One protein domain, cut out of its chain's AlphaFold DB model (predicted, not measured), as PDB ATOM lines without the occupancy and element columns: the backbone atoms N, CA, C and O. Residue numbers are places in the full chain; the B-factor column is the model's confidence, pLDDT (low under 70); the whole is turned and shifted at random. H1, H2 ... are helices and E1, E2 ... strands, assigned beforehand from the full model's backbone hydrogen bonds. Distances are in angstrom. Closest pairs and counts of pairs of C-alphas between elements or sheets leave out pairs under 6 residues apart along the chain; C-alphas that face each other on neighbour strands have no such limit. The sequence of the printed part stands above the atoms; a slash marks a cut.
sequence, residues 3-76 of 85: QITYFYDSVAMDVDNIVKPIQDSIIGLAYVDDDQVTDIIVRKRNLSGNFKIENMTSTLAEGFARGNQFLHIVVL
ATOM      1  N   GLN A   3     202.264 169.940 258.222       96.62
ATOM      2  CA  GLN A   3     200.944 169.476 258.637       96.62
ATOM      3  C   GLN A   3     201.081 168.164 259.398       96.62
ATOM      4  O   GLN A   3     201.502 167.153 258.841       96.62
ATOM      5  N   ILE A   4     200.691 168.177 260.667       96.06
ATOM      6  CA  ILE A   4     200.780 167.040 261.576       96.06
ATOM      7  C   ILE A   4     199.362 166.614 261.939       96.06
ATOM      8  O   ILE A   4     198.573 167.390 262.479       96.06
ATOM      9  N   THR A   5     199.026 165.359 261.651       95.06
ATOM     10  CA  THR A   5     197.795 164.734 262.139       95.06
ATOM     11  C   THR A   5     198.146 163.565 263.041       95.06
ATOM     12  O   THR A   5     198.694 162.563 262.585       95.06
ATOM     13  N   TYR A   6     197.815 163.696 264.323       95.12
ATOM     14  CA  TYR A   6     197.923 162.625 265.300       95.12
ATOM     15  C   TYR A   6     196.637 161.800 265.328       95.12
ATOM     16  O   TYR A   6     195.582 162.276 265.757       95.12
ATOM     17  N   PHE A   7     196.734 160.559 264.866       94.38
ATOM     18  CA  PHE A   7     195.672 159.575 264.970       94.38
ATOM     19  C   PHE A   7     195.845 158.800 266.276       94.38
ATOM     20  O   PHE A   7     196.800 158.041 266.422       94.38
ATOM     21  N   TYR A   8     194.940 159.021 267.229       93.88
ATOM     22  CA  TYR A   8     195.000 158.438 268.571       93.88
ATOM     23  C   TYR A   8     193.893 157.411 268.773       93.88
ATOM     24  O   TYR A   8     192.808 157.567 268.226       93.88
ATOM     25  N   ASP A   9     194.149 156.386 269.577       89.00
ATOM     26  CA  ASP A   9     193.155 155.350 269.870       89.00
ATOM     27  C   ASP A   9     192.309 155.713 271.105       89.00
ATOM     28  O   ASP A   9     191.147 156.102 270.990       89.00
ATOM     29  N   SER A  10     192.919 155.689 272.294       81.94
ATOM     30  CA  SER A  10     192.208 155.837 273.572       81.94
ATOM     31  C   SER A  10     192.433 157.188 274.253       81.94
ATOM     32  O   SER A  10     191.473 157.864 274.625       81.94
ATOM     33  N   VAL A  11     193.692 157.607 274.402       82.00
ATOM     34  CA  VAL A  11     194.057 158.848 275.095       82.00
ATOM     35  C   VAL A  11     194.652 159.842 274.112       82.00
ATOM     36  O   VAL A  11     195.657 159.595 273.444       82.00
ATOM     37  N   ALA A  12     194.017 161.005 274.047       83.94
ATOM     38  CA  ALA A  12     194.512 162.121 273.275       83.94
ATOM     39  C   ALA A  12     195.568 162.884 274.075       83.94
ATOM     40  O   ALA A  12     195.263 163.450 275.119       83.94
ATOM     41  N   MET A  13     196.774 162.965 273.528       84.50
ATOM     42  CA  MET A  13     197.763 163.944 273.962       84.50
ATOM     43  C   MET A  13     197.336 165.353 273.530       84.50
ATOM     44  O   MET A  13     196.528 165.535 272.602       84.50
ATOM     45  N   ASP A  14     197.856 166.354 274.228       88.06
ATOM     46  CA  ASP A  14     197.654 167.743 273.847       88.06
ATOM     47  C   ASP A  14     198.503 168.073 272.622       88.06
ATOM     48  O   ASP A  14     199.644 167.631 272.484       88.06
ATOM     49  N   VAL A  15     197.886 168.773 271.670       85.25
ATOM     50  CA  VAL A  15     198.478 169.005 270.346       85.25
ATOM     51  C   VAL A  15     199.639 169.992 270.388       85.25
ATOM     52  O   VAL A  15     200.505 169.924 269.531       85.25
ATOM     53  N   ASP A  16     199.673 170.879 271.376       86.44
ATOM     54  CA  ASP A  16     200.772 171.807 271.644       86.44
ATOM     55  C   ASP A  16     202.006 171.080 272.206       86.44
ATOM     56  O   ASP A  16     203.126 171.319 271.759       86.44
ATOM     57  N   ASN A  17     201.800 170.109 273.096       89.44
ATOM     58  CA  ASN A  17     202.876 169.345 273.733       89.44
ATOM     59  C   ASN A  17     203.620 168.392 272.781       89.44
ATOM     60  O   ASN A  17     204.717 167.938 273.100       89.44
ATOM     61  N   ILE A  18     203.047 168.070 271.616       90.44
ATOM     62  CA  ILE A  18     203.661 167.142 270.651       90.44
ATOM     63  C   ILE A  18     204.477 167.827 269.562       90.44
ATOM     64  O   ILE A  18     205.247 167.150 268.886       90.44
ATOM     65  N   VAL A  19     204.322 169.137 269.369       93.56
ATOM     66  CA  VAL A  19     204.884 169.817 268.192       93.56
ATOM     67  C   VAL A  19     206.402 169.791 268.211       93.56
ATOM     68  O   VAL A  19     207.011 169.288 267.270       93.56
ATOM     69  N   LYS A  20     207.006 170.263 269.308       92.56
ATOM     70  CA  LYS A  20     208.460 170.394 269.413       92.56
ATOM     71  C   LYS A  20     209.183 169.040 269.307       92.56
ATOM     72  O   LYS A  20     210.048 168.924 268.446       92.56
ATOM     73  N   PRO A  21     208.780 167.975 270.034       95.06
ATOM     74  CA  PRO A  21     209.404 166.661 269.866       95.06
ATOM     75  C   PRO A  21     209.308 166.112 268.437       95.06
ATOM     76  O   PRO A  21     210.243 165.473 267.957       95.06
ATOM     77  N   ILE A  22     208.186 166.350 267.746       95.25
ATOM     78  CA  ILE A  22     208.025 165.927 266.351       95.25
ATOM     79  C   ILE A  22     208.972 166.714 265.453       95.25
ATOM     80  O   ILE A  22     209.664 166.096 264.645       95.25
ATOM     81  N   GLN A  23     209.029 168.039 265.605       96.19
ATOM     82  CA  GLN A  23     209.931 168.879 264.825       96.19
ATOM     83  C   GLN A  23     211.388 168.453 264.996       96.19
ATOM     84  O   GLN A  23     212.074 168.244 263.998       96.19
ATOM     85  N   ASP A  24     211.825 168.247 266.236       95.88
ATOM     86  CA  ASP A  24     213.193 167.836 266.545       95.88
ATOM     87  C   ASP A  24     213.523 166.471 265.913       95.88
ATOM     88  O   ASP A  24     214.612 166.260 265.386       95.88
ATOM     89  N   SER A  25     212.561 165.537 265.906       96.44
ATOM     90  CA  SER A  25     212.765 164.174 265.389       96.44
ATOM     91  C   SER A  25     212.942 164.076 263.870       96.44
ATOM     92  O   SER A  25     213.453 163.067 263.384       96.44
ATOM     93  N   ILE A  26     212.506 165.094 263.120       96.25
ATOM     94  CA  ILE A  26     212.577 165.120 261.651       96.25
ATOM     95  C   ILE A  26     213.632 166.103 261.122       96.25
ATOM     96  O   ILE A  26     213.770 166.255 259.904       96.25
ATOM     97  N   ILE A  27     214.418 166.718 262.012       96.94
ATOM     98  CA  ILE A  27     215.646 167.434 261.653       96.94
ATOM     99  C   ILE A  27     216.617 166.465 260.962       96.94
ATOM    100  O   ILE A  27     216.791 165.318 261.372       96.94
ATOM    101  N   GLY A  28     217.226 166.907 259.864       95.56
ATOM    102  CA  GLY A  28     218.089 166.101 258.998       95.56
ATOM    103  C   GLY A  28     217.340 165.121 258.086       95.56
ATOM    104  O   GLY A  28     217.947 164.581 257.163       95.56
ATOM    105  N   LEU A  29     216.035 164.913 258.303       95.44
ATOM    106  CA  LEU A  29     215.175 164.092 257.447       95.44
ATOM    107  C   LEU A  29     214.329 164.948 256.496       95.44
ATOM    108  O   LEU A  29     214.262 164.657 255.305       95.44
ATOM    109  N   ALA A  30     213.674 165.982 257.028       95.12
ATOM    110  CA  ALA A  30     212.769 166.861 256.288       95.12
ATOM    111  C   ALA A  30     213.362 168.255 256.025       95.12
ATOM    112  O   ALA A  30     213.070 168.863 254.997       95.12
ATOM    113  N   TYR A  31     214.179 168.763 256.946       95.31
ATOM    114  CA  TYR A  31     214.818 170.082 256.900       95.31
ATOM    115  C   TYR A  31     216.097 170.079 257.748       95.31
ATOM    116  O   TYR A  31     216.350 169.118 258.473       95.31
ATOM    117  N   VAL A  32     216.927 171.120 257.641       96.75
ATOM    118  CA  VAL A  32     218.229 171.199 258.331       96.75
ATOM    119  C   VAL A  32     218.069 171.645 259.780       96.75
ATOM    120  O   VAL A  32     218.766 171.127 260.643       96.75
ATOM    121  N   ASP A  33     217.149 172.571 260.032       95.50
ATOM    122  CA  ASP A  33     216.856 173.123 261.353       95.50
ATOM    123  C   ASP A  33     215.362 173.476 261.449       95.50
ATOM    124  O   ASP A  33     214.735 173.785 260.427       95.50
ATOM    125  N   ASP A  34     214.768 173.389 262.639       92.50
ATOM    126  CA  ASP A  34     213.344 173.669 262.813       92.50
ATOM    127  C   ASP A  34     212.998 175.164 262.731       92.50
ATOM    128  O   ASP A  34     211.844 175.486 262.442       92.50
ATOM    129  N   ASP A  35     213.995 176.054 262.803       93.81
ATOM    130  CA  ASP A  35     213.875 177.483 262.469       93.81
ATOM    131  C   ASP A  35     213.411 177.726 261.017       93.81
ATOM    132  O   ASP A  35     212.896 178.793 260.681       93.81
ATOM    133  N   GLN A  36     213.557 176.736 260.126       94.25
ATOM    134  CA  GLN A  36     213.054 176.812 258.748       94.25
ATOM    135  C   GLN A  36     211.532 176.619 258.646       94.25
ATOM    136  O   GLN A  36     210.946 176.827 257.579       94.25
ATOM    137  N   VAL A  37     210.876 176.165 259.716       94.56
ATOM    138  CA  VAL A  37     209.440 175.893 259.729       94.56
ATOM    139  C   VAL A  37     208.686 177.144 260.173       94.56
ATOM    140  O   VAL A  37     208.581 177.437 261.357       94.56
ATOM    141  N   THR A  38     208.096 177.853 259.213       94.56
ATOM    142  CA  THR A  38     207.307 179.073 259.470       94.56
ATOM    143  C   THR A  38     205.875 178.786 259.919       94.56
ATOM    144  O   THR A  38     205.319 179.491 260.754       94.56
ATOM    145  N   ASP A  39     205.277 177.722 259.380       95.12
ATOM    146  CA  ASP A  39     203.865 177.392 259.561       95.12
ATOM    147  C   ASP A  39     203.698 175.948 259.994       95.12
ATOM    148  O   ASP A  39     204.251 175.026 259.377       95.12
ATOM    149  N   ILE A  40     202.853 175.747 261.002       94.94
ATOM    150  CA  ILE A  40     202.523 174.428 261.523       94.94
ATOM    151  C   ILE A  40     201.017 174.319 261.703       94.94
ATOM    152  O   ILE A  40     200.384 175.115 262.393       94.94
ATOM    153  N   ILE A  41     200.445 173.271 261.123       95.69
ATOM    154  CA  ILE A  41     199.062 172.882 261.355       95.69
ATOM    155  C   ILE A  41     199.060 171.557 262.098       95.69
ATOM    156  O   ILE A  41     199.449 170.531 261.543       95.69
ATOM    157  N   VAL A  42     198.558 171.564 263.331       95.62
ATOM    158  CA  VAL A  42     198.492 170.365 264.172       95.62
ATOM    159  C   VAL A  42     197.048 169.992 264.429       95.62
ATOM    160  O   VAL A  42     196.213 170.820 264.791       95.62
ATOM    161  N   ARG A  43     196.733 168.718 264.216       93.94
ATOM    162  CA  ARG A  43     195.398 168.162 264.416       93.94
ATOM    163  C   ARG A  43     195.507 166.842 265.152       93.94
ATOM    164  O   ARG A  43     196.460 166.094 264.956       93.94
ATOM    165  N   LYS A  44     194.475 166.512 265.922       93.50
ATOM    166  CA  LYS A  44     194.271 165.159 266.439       93.50
ATOM    167  C   LYS A  44     192.952 164.581 265.950       93.50
ATOM    168  O   LYS A  44     191.968 165.308 265.799       93.50
ATOM    169  N   ARG A  45     192.941 163.280 265.674       93.38
ATOM    170  CA  ARG A  45     191.782 162.516 265.205       93.38
ATOM    171  C   ARG A  45     191.709 161.212 265.989       93.38
ATOM    172  O   ARG A  45     192.707 160.514 266.099       93.38
ATOM    173  N   ASN A  46     190.537 160.894 266.526       92.75
ATOM    174  CA  ASN A  46     190.312 159.597 267.156       92.75
ATOM    175  C   ASN A  46     190.242 158.522 266.062       92.75
ATOM    176  O   ASN A  46     189.404 158.652 265.182       92.75
ATOM    177  N   LEU A  47     191.063 157.477 266.113       91.06
ATOM    178  CA  LEU A  47     191.097 156.375 265.146       91.06
ATOM    179  C   LEU A  47     189.770 155.632 265.015       91.06
ATOM    180  O   LEU A  47     189.417 155.211 263.919       91.06
ATOM    181  N   SER A  48     189.017 155.528 266.108       89.12
ATOM    182  CA  SER A  48     187.678 154.930 266.132       89.12
ATOM    183  C   SER A  48     186.594 155.862 265.569       89.12
ATOM    184  O   SER A  48     185.409 155.534 265.595       89.12
ATOM    185  N   GLY A  49     186.963 157.057 265.101       85.69
ATOM    186  CA  GLY A  49     186.043 157.996 264.472       85.69
ATOM    187  C   GLY A  49     185.650 157.592 263.049       85.69
ATOM    188  O   GLY A  49     186.368 156.887 262.347       85.69
ATOM    189  N   ASN A  50     184.511 158.113 262.592       87.69
ATOM    190  CA  ASN A  50     184.085 157.973 261.201       87.69
ATOM    191  C   ASN A  50     184.693 159.095 260.353       87.69
ATOM    192  O   ASN A  50     184.368 160.268 260.547       87.69
ATOM    193  N   PHE A  51     185.540 158.739 259.384       85.31
ATOM    194  CA  PHE A  51     186.157 159.696 258.466       85.31
ATOM    195  C   PHE A  51     185.936 159.298 257.015       85.31
ATOM    196  O   PHE A  51     185.988 158.125 256.653       85.31
ATOM    197  N   LYS A  52     185.765 160.312 256.169       89.50
ATOM    198  CA  LYS A  52     185.913 160.187 254.725       89.50
ATOM    199  C   LYS A  52     187.290 160.726 254.354       89.50
ATOM    200  O   LYS A  52     187.602 161.871 254.668       89.50
ATOM    201  N   ILE A  53     188.096 159.904 253.693       87.81
ATOM    202  CA  ILE A  53     189.405 160.302 253.170       87.81
ATOM    203  C   ILE A  53     189.262 160.392 251.660       87.81
ATOM    204  O   ILE A  53     189.030 159.383 251.000       87.81
ATOM    205  N   GLU A  54     189.336 161.607 251.124       89.38
ATOM    206  CA  GLU A  54     189.105 161.836 249.693       89.38
ATOM    207  C   GLU A  54     190.316 161.439 248.844       89.38
ATOM    208  O   GLU A  54     190.146 160.852 247.783       89.38
ATOM    209  N   ASN A  55     191.529 161.681 249.347       88.38
ATOM    210  CA  ASN A  55     192.783 161.392 248.653       88.38
ATOM    211  C   ASN A  55     193.677 160.515 249.535       88.38
ATOM    212  O   ASN A  55     194.555 161.011 250.241       88.38
ATOM    213  N   MET A  56     193.413 159.207 249.550       92.38
ATOM    214  CA  MET A  56     194.205 158.260 250.337       92.38
ATOM    215  C   MET A  56     195.594 158.071 249.714       92.38
ATOM    216  O   MET A  56     195.711 157.581 248.592       92.38
ATOM    217  N   THR A  57     196.647 158.422 250.455       94.06
ATOM    218  CA  THR A  57     198.035 158.105 250.085       94.06
ATOM    219  C   THR A  57     198.418 156.719 250.604       94.06
ATOM    220  O   THR A  57     197.836 156.233 251.575       94.06
ATOM    221  N   SER A  58     199.420 156.076 249.994       94.62
ATOM    222  CA  SER A  58     199.937 154.786 250.481       94.62
ATOM    223  C   SER A  58     200.451 154.889 251.919       94.62
ATOM    224  O   SER A  58     200.088 154.065 252.749       94.62
ATOM    225  N   THR A  59     201.196 155.948 252.246       93.88
ATOM    226  CA  THR A  59     201.706 156.206 253.602       93.88
ATOM    227  C   THR A  59     200.584 156.317 254.633       93.88
ATOM    228  O   THR A  59     200.684 155.770 255.731       93.88
ATOM    229  N   LEU A  60     199.489 157.005 254.290       94.06
ATOM    230  CA  LEU A  60     198.340 157.134 255.180       94.06
ATOM    231  C   LEU A  60     197.595 155.798 255.327       94.06
ATOM    232  O   LEU A  60     197.233 155.422 256.442       94.06
ATOM    233  N   ALA A  61     197.415 155.061 254.227       93.94
ATOM    234  CA  ALA A  61     196.797 153.737 254.237       93.94
ATOM    235  C   ALA A  61     197.593 152.737 255.090       93.94
ATOM    236  O   ALA A  61     197.002 152.002 255.877       93.94
ATOM    237  N   GLU A  62     198.923 152.745 254.988       94.94
ATOM    238  CA  GLU A  62     199.808 151.940 255.832       94.94
ATOM    239  C   GLU A  62     199.664 152.295 257.313       94.94
ATOM    240  O   GLU A  62     199.629 151.396 258.151       94.94
ATOM    241  N   GLY A  63     199.543 153.585 257.641       93.50
ATOM    242  CA  GLY A  63     199.260 154.038 259.003       93.50
ATOM    243  C   GLY A  63     197.980 153.408 259.554       93.50
ATOM    244  O   GLY A  63     198.008 152.775 260.607       93.50
ATOM    245  N   PHE A  64     196.879 153.491 258.802       92.81
ATOM    246  CA  PHE A  64     195.611 152.867 259.195       92.81
ATOM    247  C   PHE A  64     195.690 151.340 259.280       92.81
ATOM    248  O   PHE A  64     195.130 150.752 260.202       92.81
ATOM    249  N   ALA A  65     196.407 150.692 258.359       92.69
ATOM    250  CA  ALA A  65     196.544 149.238 258.328       92.69
ATOM    251  C   ALA A  65     197.271 148.666 259.559       92.69
ATOM    252  O   ALA A  65     197.058 147.504 259.900       92.69
ATOM    253  N   ARG A  66     198.100 149.464 260.250       91.31
ATOM    254  CA  ARG A  66     198.778 149.041 261.491       91.31
ATOM    255  C   ARG A  66     197.822 148.882 262.675       91.31
ATOM    256  O   ARG A  66     198.156 148.169 263.617       91.31
ATOM    257  N   GLY A  67     196.653 149.529 262.641       85.00
ATOM    258  CA  GLY A  67     195.623 149.395 263.677       85.00
ATOM    259  C   GLY A  67     196.006 149.958 265.051       85.00
ATOM    260  O   GLY A  67     195.349 149.642 266.037       85.00
ATOM    261  N   ASN A  68     197.058 150.774 265.137       91.62
ATOM    262  CA  ASN A  68     197.490 151.454 266.355       91.62
ATOM    263  C   ASN A  68     197.680 152.956 266.105       91.62
ATOM    264  O   ASN A  68     197.637 153.416 264.967       91.62
ATOM    265  N   GLN A  69     197.868 153.731 267.175       93.62
ATOM    266  CA  GLN A  69     198.091 155.175 267.074       93.62
ATOM    267  C   GLN A  69     199.318 155.516 266.215       93.62
ATOM    268  O   GLN A  69     200.363 154.871 266.323       93.62
ATOM    269  N   PHE A  70     199.202 156.553 265.385       94.75
ATOM    270  CA  PHE A  70     200.278 156.978 264.490       94.75
ATOM    271  C   PHE A  70     200.240 158.481 264.198       94.75
ATOM    272  O   PHE A  70     199.230 159.164 264.375       94.75
ATOM    273  N   LEU A  71     201.373 158.994 263.721       94.62
ATOM    274  CA  LEU A  71     201.499 160.343 263.185       94.62
ATOM    275  C   LEU A  71     201.494 160.281 261.661       94.62
ATOM    276  O   LEU A  71     202.220 159.488 261.062       94.62
ATOM    277  N   HIS A  72     200.703 161.146 261.040       95.25
ATOM    278  CA  HIS A  72     200.811 161.451 259.622       95.25
ATOM    279  C   HIS A  72     201.352 162.871 259.478       95.25
ATOM    280  O   HIS A  72     200.717 163.823 259.938       95.25
ATOM    281  N   ILE A  73     202.532 162.996 258.871       96.19
ATOM    282  CA  ILE A  73     203.252 164.260 258.719       96.19
ATOM    283  C   ILE A  73     203.395 164.544 257.229       96.19
ATOM    284  O   ILE A  73     203.876 163.698 256.477       96.19
ATOM    285  N   VAL A  74     202.982 165.737 256.815       96.12
ATOM    286  CA  VAL A  74     203.149 166.229 255.448       96.12
ATOM    287  C   VAL A  74     204.021 167.475 255.490       96.12
ATOM    288  O   VAL A  74     203.734 168.416 256.234       96.12
ATOM    289  N   VAL A  75     205.079 167.464 254.685       95.62
ATOM    290  CA  VAL A  75     205.994 168.591 254.496       95.62
ATOM    291  C   VAL A  75     205.617 169.275 253.188       95.62
ATOM    292  O   VAL A  75     205.507 168.615 252.155       95.62
ATOM    293  N   LEU A  76     205.364 170.576 253.253       95.31
ATOM    294  CA  LEU A  76     204.913 171.396 252.130       95.31
ATOM    295  C   LEU A  76     205.710 172.696 252.099       95.31
ATOM    296  O   LEU A  76     206.200 173.151 253.140       95.31
TER     297      LEU A  76
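Overview. This is residues 3 to 76 of the 85 residues of the protein "Crossover junction endodeoxyribonuclease" of Planktothrix sp. H22 (UniProt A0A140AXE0). A small sheet of three strands, E2, E1 and E3, forms the middle, with two short helices, H1 and H2, set well away from each other and only grazing it. A long stretch with no named element, residues 26 to 39, links H1 to E2, and its C-alphas lie 12 to 19 A from the mean of all C-alphas. The printed part has 74 residues, with two named helices and three named strands that come along the chain in the order E1, H1, E2, H2, E3; the sheet runs E2, E1, E3 and is mixed, E2 parallel and E3 antiparallel to E1. The class is mixed, helices and strands, with under half of the residues in named elements. The whole is compact, with a radius of gyration of the C-alphas of 12.9 A, and rounded, spanning 35 by 26 by 19 A.

Along the chain. E1, residues 3 to 8, begins at C-alpha 3 (200.944, 169.476, 258.637) and is 16.0 A long. E2, residues 40 to 46, measures 20.0 A. E3, residues 70 to 75, measures 16.4 A and ends at C-alpha 75 (205.994, 168.591, 254.496). H1 is residues 19 to 25, 10.1 A, and H2 residues 58 to 65, 10.2 A.

Arrangement. E1, the inner strand, is antiparallel to E3 at 173 degrees, with N 5 and O 72 within hydrogen-bond range at 2.9 A. E2 is parallel to E1 at 20 degrees, with N 6 and O 43 at 2.8 A. E1, H1 and E2 make a strand-helix-strand unit, two parallel neighbour strands with a helix between, its crossover right-handed. H1 only grazes the sheet with residues 19 to 23; its closest C-alphas to E2 are those of Val 19 and Val 42, 7.6 A. H2 only grazes it with residues 59 to 64; its closest C-alphas to E3 are those of Gly 63 and Phe 70, 6.3 A. H1 and H2 are apart. In both helices every O i to N i+4 pair is within hydrogen-bond range.

Size, cuts and confidence. The C-alphas farthest apart, of Val 32 and Asn 50, are 36.7 A apart. The links H1 to E2 and E2 to H2 are long. The printed part has no cut, and no printed residue is under pLDDT 70.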